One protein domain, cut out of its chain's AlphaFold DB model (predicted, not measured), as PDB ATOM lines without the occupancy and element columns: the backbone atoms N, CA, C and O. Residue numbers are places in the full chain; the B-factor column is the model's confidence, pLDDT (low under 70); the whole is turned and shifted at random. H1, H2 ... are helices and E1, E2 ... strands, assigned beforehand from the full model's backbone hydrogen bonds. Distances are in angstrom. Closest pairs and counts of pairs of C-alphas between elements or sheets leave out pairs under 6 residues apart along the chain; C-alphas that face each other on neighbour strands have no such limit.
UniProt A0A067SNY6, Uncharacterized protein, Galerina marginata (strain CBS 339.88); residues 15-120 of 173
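AT A GLANCE: This is residues 15 to 120 of the 173 residues of an uncharacterized protein of Galerina marginata (strain CBS 339.88) (UniProt A0A067SNY6). One sheet of six strands curls like part of a barrel and folds back on itself, with E5, E4 and E2 facing E1 and E6 and with E3 as the hinge. H1 only grazes this sheet near E4, and little H2 lies farther out. The printed part has 106 residues, with E1, E2, E3, H1, H2, E4, E5 and E6 along it; the sheet's order is E5, E4, E2, E3, E1, E6, mixed, and the class is mixed, helices and strands. The whole is compact, with a radius of gyration of the C-alphas of 13.6 A and spans of 34 by 33 by 27 A.

HOW THE PARTS SIT: E1, residues 15 to 21, is parallel to E6, residues 108 to 115, with N 18 and O 111 2.8 A apart, and to E3, residues 38 to 45, with N 19 and O 38 2.8 A apart. E2, residues 28 to 33, and E3 form an antiparallel hairpin, with N 29 and O 44 3.0 A apart. E3 bends by 58 degrees at residue 41. E4, residues 79 to 85, is antiparallel to E2, N 30 and O 82 being 2.8 A apart, and forms a hairpin with E5, residues 97 to 100, N 83 and O 99 being 2.9 A apart. These N and O pairs are within hydrogen-bond range. E3, H1, residues 54 to 62, H2, residues 65 to 68, and E4 make a split strand-helix-strand unit, its strands running the same way with E2 between them; the crossover is right-handed. H1 only grazes the sheet with residues 54 to 61; its closest C-alphas to E4 are those of Ala 54 and Leu 80, 6.6 A apart. H2 is not on the sheet. Every O i to N i+4 pair of H1 is within range; H2 is too short for one.

IN THESE COORDINATES: E1 begins at C-alpha 15 (-30.741, 38.725, 5.889) and is 19.4 A long; E3 is 19.9 A and H1 12.4 A. E6, 21.0 A, ends at C-alpha 115 (-48.057, 31.836, 9.677).

THE WHOLE: The printed part has no cut, and the link from E4 to E5 is long. pLDDT is under 70 at residues 46 to 58, 65 to 66, 69 to 75 and 118 to 120.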
ATOM      1  N   TYR A  15     -29.442  39.287   6.261       85.94
ATOM      2  CA  TYR A  15     -30.741  38.725   5.889       85.94
ATOM      3  C   TYR A  15     -31.327  37.961   7.067       85.94
ATOM      4  O   TYR A  15     -30.681  37.054   7.584       85.94
ATOM      5  N   GLU A  16     -32.554  38.296   7.458       89.62
ATOM      6  CA  GLU A  16     -33.226  37.684   8.607       89.62
ATOM      7  C   GLU A  16     -34.642  37.239   8.257       89.62
ATOM      8  O   GLU A  16     -35.355  37.909   7.512       89.62
ATOM      9  N   SER A  17     -35.061  36.102   8.812       93.00
ATOM     10  CA  SER A  17     -36.414  35.572   8.609       93.00
ATOM     11  C   SER A  17     -37.339  35.974   9.751       93.00
ATOM     12  O   SER A  17     -37.043  35.728  10.920       93.00
ATOM     13  N   VAL A  18     -38.491  36.545   9.404       93.44
ATOM     14  CA  VAL A  18     -39.518  36.990  10.348       93.44
ATOM     15  C   VAL A  18     -40.795  36.188  10.134       93.44
ATOM     16  O   VAL A  18     -41.428  36.251   9.076       93.44
ATOM     17  N   PHE A  19     -41.217  35.459  11.164       93.50
ATOM     18  CA  PHE A  19     -42.512  34.790  11.181       93.50
ATOM     19  C   PHE A  19     -43.605  35.809  11.495       93.50
ATOM     20  O   PHE A  19     -43.651  36.376  12.590       93.50
ATOM     21  N   TRP A  20     -44.493  36.041  10.531       93.56
ATOM     22  CA  TRP A  20     -45.505  37.091  10.603       93.56
ATOM     23  C   TRP A  20     -46.930  36.519  10.680       93.56
ATOM     24  O   TRP A  20     -47.285  35.652   9.872       93.56
ATOM     25  N   PRO A  21     -47.783  36.998  11.606       90.50
ATOM     26  CA  PRO A  21     -49.139  36.497  11.755       90.50
ATOM     27  C   PRO A  21     -50.015  36.985  10.607       90.50
ATOM     28  O   PRO A  21     -50.322  38.176  10.485       90.50
ATOM     29  N   LYS A  22     -50.502  36.045   9.800       84.00
ATOM     30  CA  LYS A  22     -51.437  36.325   8.713       84.00
ATOM     31  C   LYS A  22     -52.711  36.969   9.268       84.00
ATOM     32  O   LYS A  22     -53.399  36.387  10.106       84.00
ATOM     33  N   GLY A  23     -53.014  38.173   8.783       81.38
ATOM     34  CA  GLY A  23     -54.151  38.992   9.224       81.38
ATOM     35  C   GLY A  23     -53.791  40.118  10.196       81.38
ATOM     36  O   GLY A  23     -54.660  40.918  10.532       81.38
ATOM     37  N   SER A  24     -52.532  40.221  10.633       84.12
ATOM     38  CA  SER A  24     -52.046  41.417  11.325       84.12
ATOM     39  C   SER A  24     -51.609  42.452  10.292       84.12
ATOM     40  O   SER A  24     -50.494  42.372   9.790       84.12
ATOM     41  N   THR A  25     -52.508  43.381   9.963       86.94
ATOM     42  CA  THR A  25     -52.315  44.429   8.938       86.94
ATOM     43  C   THR A  25     -52.396  45.842   9.513       86.94
ATOM     44  O   THR A  25     -52.712  46.794   8.808       86.94
ATOM     45  N   LYS A  26     -52.202  45.972  10.826       87.00
ATOM     46  CA  LYS A  26     -52.226  47.256  11.523       87.00
ATOM     47  C   LYS A  26     -50.804  47.721  11.796       87.00
ATOM     48  O   LYS A  26     -49.962  46.902  12.158       87.00
ATOM     49  N   SER A  27     -50.578  49.023  11.671       89.88
ATOM     50  CA  SER A  27     -49.349  49.686  12.113       89.88
ATOM     51  C   SER A  27     -49.295  49.770  13.640       89.88
ATOM     52  O   SER A  27     -50.336  49.860  14.295       89.88
ATOM     53  N   GLY A  28     -48.092  49.757  14.212       89.00
ATOM     54  CA  GLY A  28     -47.910  49.880  15.655       89.00
ATOM     55  C   GLY A  28     -46.673  49.169  16.191       89.00
ATOM     56  O   GLY A  28     -45.676  49.006  15.489       89.00
ATOM     57  N   ILE A  29     -46.737  48.765  17.463       88.25
ATOM     58  CA  ILE A  29     -45.618  48.129  18.170       88.25
ATOM     59  C   ILE A  29     -45.735  46.603  18.072       88.25
ATOM     60  O   ILE A  29     -46.729  46.015  18.510       88.25
ATOM     61  N   CYS A  30     -44.701  45.955  17.543       89.56
ATOM     62  CA  CYS A  30     -44.590  44.505  17.419       89.56
ATOM     63  C   CYS A  30     -44.201  43.865  18.757       89.56
ATOM     64  O   CYS A  30     -43.249  44.296  19.410       89.56
ATOM     65  N   TYR A  31     -44.874  42.775  19.120       88.38
ATOM     66  CA  TYR A  31     -44.475  41.919  20.239       88.38
ATOM     67  C   TYR A  31     -44.409  40.453  19.816       88.38
ATOM     68  O   TYR A  31     -45.145  40.015  18.924       88.38
ATOM     69  N   GLY A  32     -43.537  39.687  20.466       88.81
ATOM     70  CA  GLY A  32     -43.313  38.280  20.151       88.81
ATOM     71  C   GLY A  32     -41.969  37.783  20.667       88.81
ATOM     72  O   GLY A  32     -41.552  38.171  21.751       88.81
ATOM     73  N   TRP A  33     -41.286  36.934  19.910       88.31
ATOM     74  CA  TRP A  33     -40.035  36.299  20.327       88.31
ATOM     75  C   TRP A  33     -38.914  36.622  19.356       88.31
ATOM     76  O   TRP A  33     -39.143  36.655  18.153       88.31
ATOM     77  N   SER A  34     -37.706  36.834  19.875       86.12
ATOM     78  CA  SER A  34     -36.486  36.960  19.068       86.12
ATOM     79  C   SER A  34     -35.677  35.659  19.008       86.12
ATOM     80  O   SER A  34     -34.742  35.555  18.221       86.12
ATOM     81  N   LYS A  35     -36.038  34.647  19.811       82.12
ATOM     82  CA  LYS A  35     -35.362  33.344  19.880       82.12
ATOM     83  C   LYS A  35     -36.366  32.186  19.974       82.12
ATOM     84  O   LYS A  35     -37.396  32.352  20.626       82.12
ATOM     85  N   PRO A  36     -36.072  31.015  19.373       75.19
ATOM     86  CA  PRO A  36     -34.912  30.720  18.516       75.19
ATOM     87  C   PRO A  36     -34.976  31.407  17.139       75.19
ATOM     88  O   PRO A  36     -33.983  31.423  16.425       75.19
ATOM     89  N   ALA A  37     -36.124  31.981  16.778       85.38
ATOM     90  CA  ALA A  37     -36.319  32.764  15.564       85.38
ATOM     91  C   ALA A  37     -37.207  33.978  15.857       85.38
ATOM     92  O   ALA A  37     -37.953  33.982  16.841       85.38
ATOM     93  N   ILE A  38     -37.155  34.983  14.981       90.44
ATOM     94  CA  ILE A  38     -37.978  36.185  15.102       90.44
ATOM     95  C   ILE A  38     -39.420  35.833  14.745       90.44
ATOM     96  O   ILE A  38     -39.750  35.601  13.584       90.44
ATOM     97  N   CYS A  39     -40.294  35.807  15.741       91.31
ATOM     98  CA  CYS A  39     -41.706  35.502  15.574       91.31
ATOM     99  C   CYS A  39     -42.557  36.615  16.157       91.31
ATOM    100  O   CYS A  39     -42.586  36.820  17.368       91.31
ATOM    101  N   VAL A  40     -43.289  37.314  15.293       91.31
ATOM    102  CA  VAL A  40     -44.240  38.341  15.708       91.31
ATOM    103  C   VAL A  40     -45.527  37.646  16.143       91.31
ATOM    104  O   VAL A  40     -46.222  37.010  15.352       91.31
ATOM    105  N   ALA A  41     -45.879  37.770  17.418       87.38
ATOM    106  CA  ALA A  41     -47.145  37.276  17.945       87.38
ATOM    107  C   ALA A  41     -48.291  38.211  17.543       87.38
ATOM    108  O   ALA A  41     -49.373  37.751  17.163       87.38
ATOM    109  N   GLY A  42     -48.045  39.524  17.551       87.88
ATOM    110  CA  GLY A  42     -48.994  40.534  17.102       87.88
ATOM    111  C   GLY A  42     -48.472  41.962  17.173       87.88
ATOM    112  O   GLY A  42     -47.301  42.202  17.452       87.88
ATOM    113  N   VAL A  43     -49.381  42.897  16.892       87.50
ATOM    114  CA  VAL A  43     -49.112  44.335  16.852       87.50
ATOM    115  C   VAL A  43     -50.077  45.050  17.792       87.50
ATOM    116  O   VAL A  43     -51.279  44.765  17.789       87.50
ATOM    117  N   LEU A  44     -49.542  45.942  18.618       83.94
ATOM    118  CA  LEU A  44     -50.298  46.835  19.488       83.94
ATOM    119  C   LEU A  44     -50.607  48.121  18.722       83.94
ATOM    120  O   LEU A  44     -49.695  48.755  18.200       83.94
ATOM    121  N   ASP A  45     -51.889  48.480  18.665       76.56
ATOM    122  CA  ASP A  45     -52.390  49.663  17.959       76.56
ATOM    123  C   ASP A  45     -51.781  50.956  18.544       76.56
ATOM    124  O   ASP A  45     -51.595  51.060  19.760       76.56
ATOM    125  N   GLY A  46     -51.469  51.928  17.681       59.69
ATOM    126  CA  GLY A  46     -50.620  53.109  17.928       59.69
ATOM    127  C   GLY A  46     -51.149  54.164  18.912       59.69
ATOM    128  O   GLY A  46     -50.736  55.318  18.853       59.69
ATOM    129  N   LEU A  47     -52.042  53.797  19.832       49.25
ATOM    130  CA  LEU A  47     -52.608  54.673  20.867       49.25
ATOM    131  C   LEU A  47     -51.812  54.697  22.183       49.25
ATOM    132  O   LEU A  47     -52.244  55.318  23.152       49.25
ATOM    133  N   LEU A  48     -50.636  54.070  22.239       52.75
ATOM    134  CA  LEU A  48     -49.749  54.186  23.396       52.75
ATOM    135  C   LEU A  48     -48.894  55.454  23.279       52.75
ATOM    136  O   LEU A  48     -47.711  55.417  22.943       52.75
ATOM    137  N   VAL A  49     -49.515  56.594  23.591       45.22
ATOM    138  CA  VAL A  49     -48.798  57.774  24.087       45.22
ATOM    139  C   VAL A  49     -48.008  57.320  25.317       45.22
ATOM    140  O   VAL A  49     -48.584  57.054  26.368       45.22
ATOM    141  N   GLY A  50     -46.693  57.177  25.156       52.19
ATOM    142  CA  GLY A  50     -45.815  56.568  26.150       52.19
ATOM    143  C   GLY A  50     -45.586  55.095  25.841       52.19
ATOM    144  O   GLY A  50     -46.378  54.240  26.224       52.19
ATOM    145  N   ILE A  51     -44.475  54.809  25.156       54.91
ATOM    146  CA  ILE A  51     -43.934  53.455  25.022       54.91
ATOM    147  C   ILE A  51     -43.850  52.890  26.445       54.91
ATOM    148  O   ILE A  51     -43.084  53.422  27.257       54.91
ATOM    149  N   PRO A  52     -44.641  51.864  26.798       53.94
ATOM    150  CA  PRO A  52     -44.473  51.223  28.081       53.94
ATOM    151  C   PRO A  52     -43.049  50.670  28.073       53.94
ATOM    152  O   PRO A  52     -42.658  50.003  27.112       53.94
ATOM    153  N   SER A  53     -42.256  50.971  29.102       56.97
ATOM    154  CA  SER A  53     -40.940  50.343  29.265       56.97
ATOM    155  C   SER A  53     -41.059  48.825  29.051       56.97
ATOM    156  O   SER A  53     -42.131  48.261  29.275       56.97
ATOM    157  N   ALA A  54     -39.994  48.129  28.645       53.56
ATOM    158  CA  ALA A  54     -40.050  46.676  28.424       53.56
ATOM    159  C   ALA A  54     -40.703  45.902  29.600       53.56
ATOM    160  O   ALA A  54     -41.430  44.931  29.380       53.56
ATOM    161  N   GLY A  55     -40.541  46.389  30.841       55.75
ATOM    162  CA  GLY A  55     -41.217  45.850  32.029       55.75
ATOM    163  C   GLY A  55     -42.743  46.010  32.021       55.75
ATOM    164  O   GLY A  55     -43.466  45.108  32.435       55.75
ATOM    165  N   SER A  56     -43.251  47.112  31.479       63.34
ATOM    166  CA  SER A  56     -44.679  47.421  31.392       63.34
ATOM    167  C   SER A  56     -45.409  46.576  30.341       63.34
ATOM    168  O   SER A  56     -46.576  46.243  30.534       63.34
ATOM    169  N   VAL A  57     -44.747  46.171  29.250       65.50
ATOM    170  CA  VAL A  57     -45.358  45.254  28.269       65.50
ATOM    171  C   VAL A  57     -45.384  43.821  28.769       65.50
ATOM    172  O   VAL A  57     -46.403  43.149  28.606       65.50
ATOM    173  N   HIS A  58     -44.324  43.367  29.438       66.75
ATOM    174  CA  HIS A  58     -44.344  42.077  30.118       66.75
ATOM    175  C   HIS A  58     -45.506  42.003  31.119       66.75
ATOM    176  O   HIS A  58     -46.273  41.040  31.109       66.75
ATOM    177  N   GLU A  59     -45.676  43.035  31.948       70.50
ATOM    178  CA  GLU A  59     -46.783  43.125  32.902       70.50
ATOM    179  C   GLU A  59     -48.147  43.134  32.196       70.50
ATOM    180  O   GLU A  59     -49.068  42.426  32.604       70.50
ATOM    181  N   TRP A  60     -48.272  43.876  31.095       71.81
ATOM    182  CA  TRP A  60     -49.520  43.980  30.345       71.81
ATOM    183  C   TRP A  60     -49.916  42.668  29.652       71.81
ATOM    184  O   TRP A  60     -51.048  42.208  29.815       71.81
ATOM    185  N   ILE A  61     -48.981  42.015  28.951       71.44
ATOM    186  CA  ILE A  61     -49.207  40.720  28.289       71.44
ATOM    187  C   ILE A  61     -49.435  39.612  29.325       71.44
ATOM    188  O   ILE A  61     -50.287  38.743  29.130       71.44
ATOM    189  N   SER A  62     -48.754  39.670  30.474       71.38
ATOM    190  CA  SER A  62     -48.952  38.714  31.572       71.38
ATOM    191  C   SER A  62     -50.391  38.677  32.088       71.38
ATOM    192  O   SER A  62     -50.816  37.658  32.629       71.38
ATOM    193  N   ARG A  63     -51.178  39.738  31.894       73.56
ATOM    194  CA  ARG A  63     -52.587  39.772  32.313       73.56
ATOM    195  C   ARG A  63     -53.522  39.025  31.366       73.56
ATOM    196  O   ARG A  63     -54.680  38.815  31.719       73.56
ATOM    197  N   TRP A  64     -53.069  38.643  30.172       73.19
ATOM    198  CA  TRP A  64     -53.927  38.001  29.182       73.19
ATOM    199  C   TRP A  64     -54.093  36.508  29.493       73.19
ATOM    200  O   TRP A  64     -53.102  35.773  29.512       73.19
ATOM    201  N   PRO A  65     -55.330  36.006  29.691       68.44
ATOM    202  CA  PRO A  65     -55.549  34.593  29.999       68.44
ATOM    203  C   PRO A  65     -55.008  33.657  28.915       68.44
ATOM    204  O   PRO A  65     -54.456  32.605  29.224       68.44
ATOM    205  N   SER A  66     -55.145  34.045  27.642       66.69
ATOM    206  CA  SER A  66     -54.610  33.310  26.489       66.69
ATOM    207  C   SER A  66     -53.094  33.159  26.553       66.69
ATOM    208  O   SER A  66     -52.581  32.107  26.191       66.69
ATOM    209  N   TRP A  67     -52.391  34.170  27.066       72.62
ATOM    210  CA  TRP A  67     -50.948  34.133  27.251       72.62
ATOM    211  C   TRP A  67     -50.538  33.218  28.407       72.62
ATOM    212  O   TRP A  67     -49.678  32.354  28.240       72.62
ATOM    213  N   GLN A  68     -51.200  33.343  29.561       72.62
ATOM    214  CA  GLN A  68     -50.922  32.488  30.722       72.62
ATOM    215  C   GLN A  68     -51.056  30.992  30.404       72.62
ATOM    216  O   GLN A  68     -50.354  30.182  31.000       72.62
ATOM    217  N   ALA A  69     -51.912  30.635  29.443       67.88
ATOM    218  CA  ALA A  69     -52.090  29.261  28.988       67.88
ATOM    219  C   ALA A  69     -50.910  28.699  28.168       67.88
ATOM    220  O   ALA A  69     -50.742  27.483  28.128       67.88
ATOM    221  N   VAL A  70     -50.113  29.548  27.508       65.31
ATOM    222  CA  VAL A  70     -49.087  29.115  26.532       65.31
ATOM    223  C   VAL A  70     -47.665  29.568  26.875       65.31
ATOM    224  O   VAL A  70     -46.717  29.165  26.200       65.31
ATOM    225  N   LYS A  71     -47.487  30.366  27.936       69.88
ATOM    226  CA  LYS A  71     -46.189  30.935  28.341       69.88
ATOM    227  C   LYS A  71     -45.073  29.902  28.521       69.88
ATOM    228  O   LYS A  71     -43.932  30.155  28.153       69.88
ATOM    229  N   ASP A  72     -45.431  28.723  29.022       67.56
ATOM    230  CA  ASP A  72     -44.502  27.630  29.305       67.56
ATOM    231  C   ASP A  72     -44.249  26.752  28.061       67.56
ATOM    232  O   ASP A  72     -43.533  25.761  28.140       67.56
ATOM    233  N   SER A  73     -44.894  27.039  26.924       64.75
ATOM    234  CA  SER A  73     -44.738  26.304  25.655       64.75
ATOM    235  C   SER A  73     -43.958  27.102  24.612       64.75
ATOM    236  O   SER A  73     -43.297  26.522  23.758       64.75
ATOM    237  N   CYS A  74     -44.044  28.434  24.650       65.38
ATOM    238  CA  CYS A  74     -43.579  29.306  23.569       65.38
ATOM    239  C   CYS A  74     -42.173  29.893  23.791       65.38
ATOM    240  O   CYS A  74     -41.941  31.046  23.459       65.38
ATOM    241  N   GLY A  75     -41.224  29.142  24.356       65.69
ATOM    242  CA  GLY A  75     -39.839  29.626  24.507       65.69
ATOM    243  C   GLY A  75     -39.669  30.801  25.485       65.69
ATOM    244  O   GLY A  75     -38.657  31.494  25.445       65.69
ATOM    245  N   GLY A  76     -40.642  31.020  26.376       74.44
ATOM    246  CA  GLY A  76     -40.625  32.080  27.384       74.44
ATOM    247  C   GLY A  76     -41.550  33.254  27.062       74.44
ATOM    248  O   GLY A  76     -42.452  33.163  26.228       74.44
ATOM    249  N   HIS A  77     -41.351  34.363  27.776       77.44
ATOM    250  CA  HIS A  77     -42.205  35.545  27.684       77.44
ATOM    251  C   HIS A  77     -41.948  36.330  26.394       77.44
ATOM    252  O   HIS A  77     -40.784  36.555  26.061       77.44
ATOM    253  N   PRO A  78     -43.000  36.782  25.684       81.25
ATOM    254  CA  PRO A  78     -42.825  37.639  24.539       81.25
ATOM    255  C   PRO A  78     -42.268  38.978  25.004       81.25
ATOM    256  O   PRO A  78     -42.606  39.492  26.076       81.25
ATOM    257  N   VAL A  79     -41.435  39.547  24.154       84.12
ATOM    258  CA  VAL A  79     -40.821  40.852  24.324       84.12
ATOM    259  C   VAL A  79     -41.371  41.809  23.278       84.12
ATOM    260  O   VAL A  79     -41.986  41.403  22.287       84.12
ATOM    261  N   LEU A  80     -41.149  43.099  23.505       87.00
ATOM    262  CA  LEU A  80     -41.279  44.069  22.434       87.00
ATOM    263  C   LEU A  80     -40.142  43.869  21.444       87.00
ATOM    264  O   LEU A  80     -38.981  43.843  21.836       87.00
ATOM    265  N   LEU A  81     -40.503  43.715  20.176       89.19
ATOM    266  CA  LEU A  81     -39.547  43.450  19.109       89.19
ATOM    267  C   LEU A  81     -39.174  44.729  18.364       89.19
ATOM    268  O   LEU A  81     -38.045  44.855  17.902       89.19
ATOM    269  N   GLY A  82     -40.123  45.655  18.218       90.25
ATOM    270  CA  GLY A  82     -39.933  46.809  17.355       90.25
ATOM    271  C   GLY A  82     -41.227  47.474  16.911       90.25
ATOM    272  O   GLY A  82     -42.266  47.339  17.560       90.25
ATOM    273  N   THR A  83     -41.171  48.167  15.781       90.75
ATOM    274  CA  THR A  83     -42.299  48.891  15.188       90.75
ATOM    275  C   THR A  83     -42.546  48.425  13.759       90.75
ATOM    276  O   THR A  83     -41.633  48.010  13.043       90.75
ATOM    277  N   CYS A  84     -43.805  48.470  13.332       91.81
ATOM    278  CA  CYS A  84     -44.172  48.198  11.951       91.81
ATOM    279  C   CYS A  84     -45.170  49.219  11.422       91.81
ATOM    280  O   CYS A  84     -46.062  49.673  12.149       91.81
ATOM    281  N   THR A  85     -45.081  49.482  10.123       91.75
ATOM    282  CA  THR A  85     -46.023  50.327   9.397       91.75
ATOM    283  C   THR A  85     -46.588  49.550   8.220       91.75
ATOM    284  O   THR A  85     -45.855  48.901   7.475       91.75
ATOM    285  N   PHE A  86     -47.904  49.609   8.070       90.75
ATOM    286  CA  PHE A  86     -48.620  49.170   6.885       90.75
ATOM    287  C   PHE A  86     -49.033  50.391   6.078       90.75
ATOM    288  O   PHE A  86     -49.461  51.401   6.635       90.75
ATOM    289  N   ASP A  87     -48.909  50.271   4.765       87.62
ATOM    290  CA  ASP A  87     -49.542  51.194   3.839       87.62
ATOM    291  C   ASP A  87     -51.030  50.832   3.734       87.62
ATOM    292  O   ASP A  87     -51.359  49.710   3.336       87.62
ATOM    293  N   GLU A  88     -51.905  51.765   4.123       78.56
ATOM    294  CA  GLU A  88     -53.362  51.588   4.137       78.56
ATOM    295  C   GLU A  88     -53.948  51.380   2.735       78.56
ATOM    296  O   GLU A  88     -54.985  50.726   2.588       78.56
ATOM    297  N   GLU A  89     -53.282  51.895   1.698       80.62
ATOM    298  CA  GLU A  89     -53.706  51.708   0.309       80.62
ATOM    299  C   GLU A  89     -53.323  50.314  -0.206       80.62
ATOM    300  O   GLU A  89     -54.010  49.721  -1.050       80.62
ATOM    301  N   SER A  90     -52.252  49.744   0.349       77.56
ATOM    302  CA  SER A  90     -51.788  48.407   0.009       77.56
ATOM    303  C   SER A  90     -52.597  47.335   0.750       77.56
ATOM    304  O   SER A  90     -52.747  47.338   1.968       77.56
ATOM    305  N   ARG A  91     -53.067  46.311   0.029       81.94
ATOM    306  CA  ARG A  91     -53.637  45.096   0.650       81.94
ATOM    307  C   ARG A  91     -52.556  44.073   1.013       81.94
ATOM    308  O   ARG A  91     -52.794  42.865   0.939       81.94
ATOM    309  N   SER A  92     -51.355  44.548   1.338       86.75
ATOM    310  CA  SER A  92     -50.217  43.682   1.626       86.75
ATOM    311  C   SER A  92     -50.445  42.897   2.926       86.75
ATOM    312  O   SER A  92     -50.861  43.473   3.933       86.75
ATOM    313  N   PRO A  93     -50.160  41.583   2.953       87.69
ATOM    314  CA  PRO A  93     -50.215  40.791   4.181       87.69
ATOM    315  C   PRO A  93     -48.999  41.010   5.099       87.69
ATOM    316  O   PRO A  93     -48.967  40.440   6.190       87.69
ATOM    317  N   VAL A  94     -48.005  41.788   4.654       90.25
ATOM    318  CA  VAL A  94     -46.759  42.117   5.366       90.25
ATOM    319  C   VAL A  94     -46.579  43.635   5.446       90.25
ATOM    320  O   VAL A  94     -47.067  44.338   4.553       90.25
ATOM    321  N   PRO A  95     -45.906  44.152   6.488       91.50
ATOM    322  CA  PRO A  95     -45.707  45.587   6.639       91.50
ATOM    323  C   PRO A  95     -44.830  46.148   5.515       91.50
ATOM    324  O   PRO A  95     -43.936  45.465   5.014       91.50
ATOM    325  N   SER A  96     -45.070  47.405   5.142       90.69
ATOM    326  CA  SER A  96     -44.210  48.144   4.211       90.69
ATOM    327  C   SER A  96     -42.907  48.586   4.879       90.69
ATOM    328  O   SER A  96     -41.886  48.719   4.209       90.69
ATOM    329  N   PHE A  97     -42.929  48.767   6.201       90.31
ATOM    330  CA  PHE A  97     -41.758  49.084   7.007       90.31
ATOM    331  C   PHE A  97     -41.753  48.268   8.301       90.31
ATOM    332  O   PHE A  97     -42.769  48.193   8.997       90.31
ATOM    333  N   LEU A  98     -40.605  47.674   8.627       91.38
ATOM    334  CA  LEU A  98     -40.371  46.937   9.864       91.38
ATOM    335  C   LEU A  98     -39.017  47.352  10.439       91.38
ATOM    336  O   LEU A  98     -37.995  47.203   9.775       91.38
ATOM    337  N   GLU A  99     -39.020  47.812  11.684       90.69
ATOM    338  CA  GLU A  99     -37.817  48.136  12.446       90.69
ATOM    339  C   GLU A  99     -37.796  47.268  13.699       90.69
ATOM    340  O   GLU A  99     -38.734  47.306  14.494       90.69
ATOM    341  N   LEU A 100     -36.740  46.471  13.872       90.50
ATOM    342  CA  LEU A 100     -36.554  45.607  15.035       90.50
ATOM    343  C   LEU A 100     -35.425  46.151  15.912       90.50
ATOM    344  O   LEU A 100     -34.299  46.319  15.446       90.50
ATOM    345  N   TRP A 101     -35.707  46.389  17.191       87.81
ATOM    346  CA  TRP A 101     -34.794  47.102  18.092       87.81
ATOM    347  C   TRP A 101     -33.520  46.318  18.427       87.81
ATOM    348  O   TRP A 101     -32.475  46.924  18.653       87.81
ATOM    349  N   ASP A 102     -33.573  44.984  18.387       84.50
ATOM    350  CA  ASP A 102     -32.414  44.117  18.650       84.50
ATOM    351  C   ASP A 102     -31.316  44.228  17.565       84.50
ATOM    352  O   ASP A 102     -30.180  43.803  17.792       84.50
ATOM    353  N   PHE A 103     -31.619  44.812  16.398       80.75
ATOM    354  CA  PHE A 103     -30.681  44.931  15.273       80.75
ATOM    355  C   PHE A 103     -29.931  46.271  15.214       80.75
ATOM    356  O   PHE A 103     -28.935  46.373  14.491       80.75
ATOM    357  N   GLY A 104     -30.340  47.268  16.006       76.38
ATOM    358  CA  GLY A 104     -29.722  48.599  16.022       76.38
ATOM    359  C   GLY A 104     -29.694  49.260  14.637       76.38
ATOM    360  O   GLY A 104     -30.638  49.140  13.868       76.38
ATOM    361  N   GLU A 105     -28.589  49.934  14.300       74.62
ATOM    362  CA  GLU A 105     -28.406  50.653  13.020       74.62
ATOM    363  C   GLU A 105     -27.984  49.749  11.842       74.62
ATOM    364  O   GLU A 105     -27.499  50.230  10.817       74.62
ATOM    365  N   ARG A 106     -28.096  48.422  11.976       80.19
ATOM    366  CA  ARG A 106     -27.689  47.507  10.901       80.19
ATOM    367  C   ARG A 106     -28.696  47.550   9.759       80.19
ATOM    368  O   ARG A 106     -29.903  47.513   9.976       80.19
ATOM    369  N   GLU A 107     -28.187  47.531   8.533       80.88
ATOM    370  CA  GLU A 107     -29.020  47.353   7.350       80.88
ATOM    371  C   GLU A 107     -29.435  45.878   7.247       80.88
ATOM    372  O   GLU A 107     -28.628  45.001   6.918       80.88
ATOM    373  N   VAL A 108     -30.694  45.604   7.590       85.81
ATOM    374  CA  VAL A 108     -31.271  44.257   7.589       85.81
ATOM    375  C   VAL A 108     -32.361  44.164   6.534       85.81
ATOM    376  O   VAL A 108     -33.261  44.998   6.469       85.81
ATOM    377  N   THR A 109     -32.298  43.119   5.716       88.62
ATOM    378  CA  THR A 109     -33.377  42.738   4.805       88.62
ATOM    379  C   THR A 109     -34.168  41.591   5.420       88.62
ATOM    380  O   THR A 109     -33.617  40.530   5.713       88.62
ATOM    381  N   PHE A 110     -35.475  41.789   5.582       90.81
ATOM    382  CA  PHE A 110     -36.353  40.784   6.170       90.81
ATOM    383  C   PHE A 110     -37.040  39.928   5.105       90.81
ATOM    384  O   PHE A 110     -37.673  40.449   4.184       90.81
ATOM    385  N   SER A 111     -36.972  38.605   5.260       93.06
ATOM    386  CA  SER A 111     -37.860  37.667   4.574       93.06
ATOM    387  C   SER A 111     -39.041  37.326   5.483       93.06
ATOM    388  O   SER A 111     -38.880  37.026   6.663       93.06
ATOM    389  N   PHE A 112     -40.257  37.376   4.942       92.75
ATOM    390  CA  PHE A 112     -41.467  37.128   5.725       92.75
ATOM    391  C   PHE A 112     -41.992  35.712   5.509       92.75
ATOM    392  O   PHE A 112     -42.339  35.328   4.391       92.75
ATOM    393  N   VAL A 113     -42.129  34.962   6.600       94.06
ATOM    394  CA  VAL A 113     -42.809  33.663   6.623       94.06
ATOM    395  C   VAL A 113     -44.178  33.856   7.262       94.06
ATOM    396  O   VAL A 113     -44.305  34.046   8.470       94.06
ATOM    397  N   LEU A 114     -45.228  33.839   6.443       91.69
ATOM    398  CA  LEU A 114     -46.591  34.050   6.926       91.69
ATOM    399  C   LEU A 114     -47.113  32.799   7.633       91.69
ATOM    400  O   LEU A 114     -47.319  31.768   6.995       91.69
ATOM    401  N   TYR A 115     -47.411  32.909   8.926       88.00
ATOM    402  CA  TYR A 115     -48.057  31.836   9.677       88.00
ATOM    403  C   TYR A 115     -49.528  32.153   9.944       88.00
ATOM    404  O   TYR A 115     -49.942  33.302  10.109       88.00
ATOM    405  N   HIS A 116     -50.346  31.109  10.001       81.88
ATOM    406  CA  HIS A 116     -51.725  31.228  10.445       81.88
ATOM    407  C   HIS A 116     -51.775  31.147  11.967       81.88
ATOM    408  O   HIS A 116     -51.346  30.153  12.550       81.88
ATOM    409  N   ARG A 117     -52.364  32.154  12.622       76.44
ATOM    410  CA  ARG A 117     -52.737  31.999  14.030       76.44
ATOM    411  C   ARG A 117     -53.750  30.869  14.126       76.44
ATOM    412  O   ARG A 117     -54.813  30.927  13.502       76.44
ATOM    413  N   HIS A 118     -53.426  29.845  14.901       69.69
ATOM    414  CA  HIS A 118     -54.381  28.790  15.162       69.69
ATOM    415  C   HIS A 118     -55.569  29.372  15.928       69.69
ATOM    416  O   HIS A 118     -55.418  30.027  16.962       69.69
ATOM    417  N   SER A 119     -56.769  29.141  15.400       64.31
ATOM    418  CA  SER A 119     -57.972  29.299  16.201       64.31
ATOM    419  C   SER A 119     -58.207  27.981  16.939       64.31
ATOM    420  O   SER A 119     -57.821  26.926  16.430       64.31
ATOM    421  N   PRO A 120     -58.881  27.985  18.098       59.53
ATOM    422  CA  PRO A 120     -59.263  26.743  18.768       59.53
ATOM    423  C   PRO A 120     -59.964  25.752  17.817       59.53
ATOM    424  O   PRO A 120     -59.751  24.546  17.879       59.53
TER     425      PRO A 120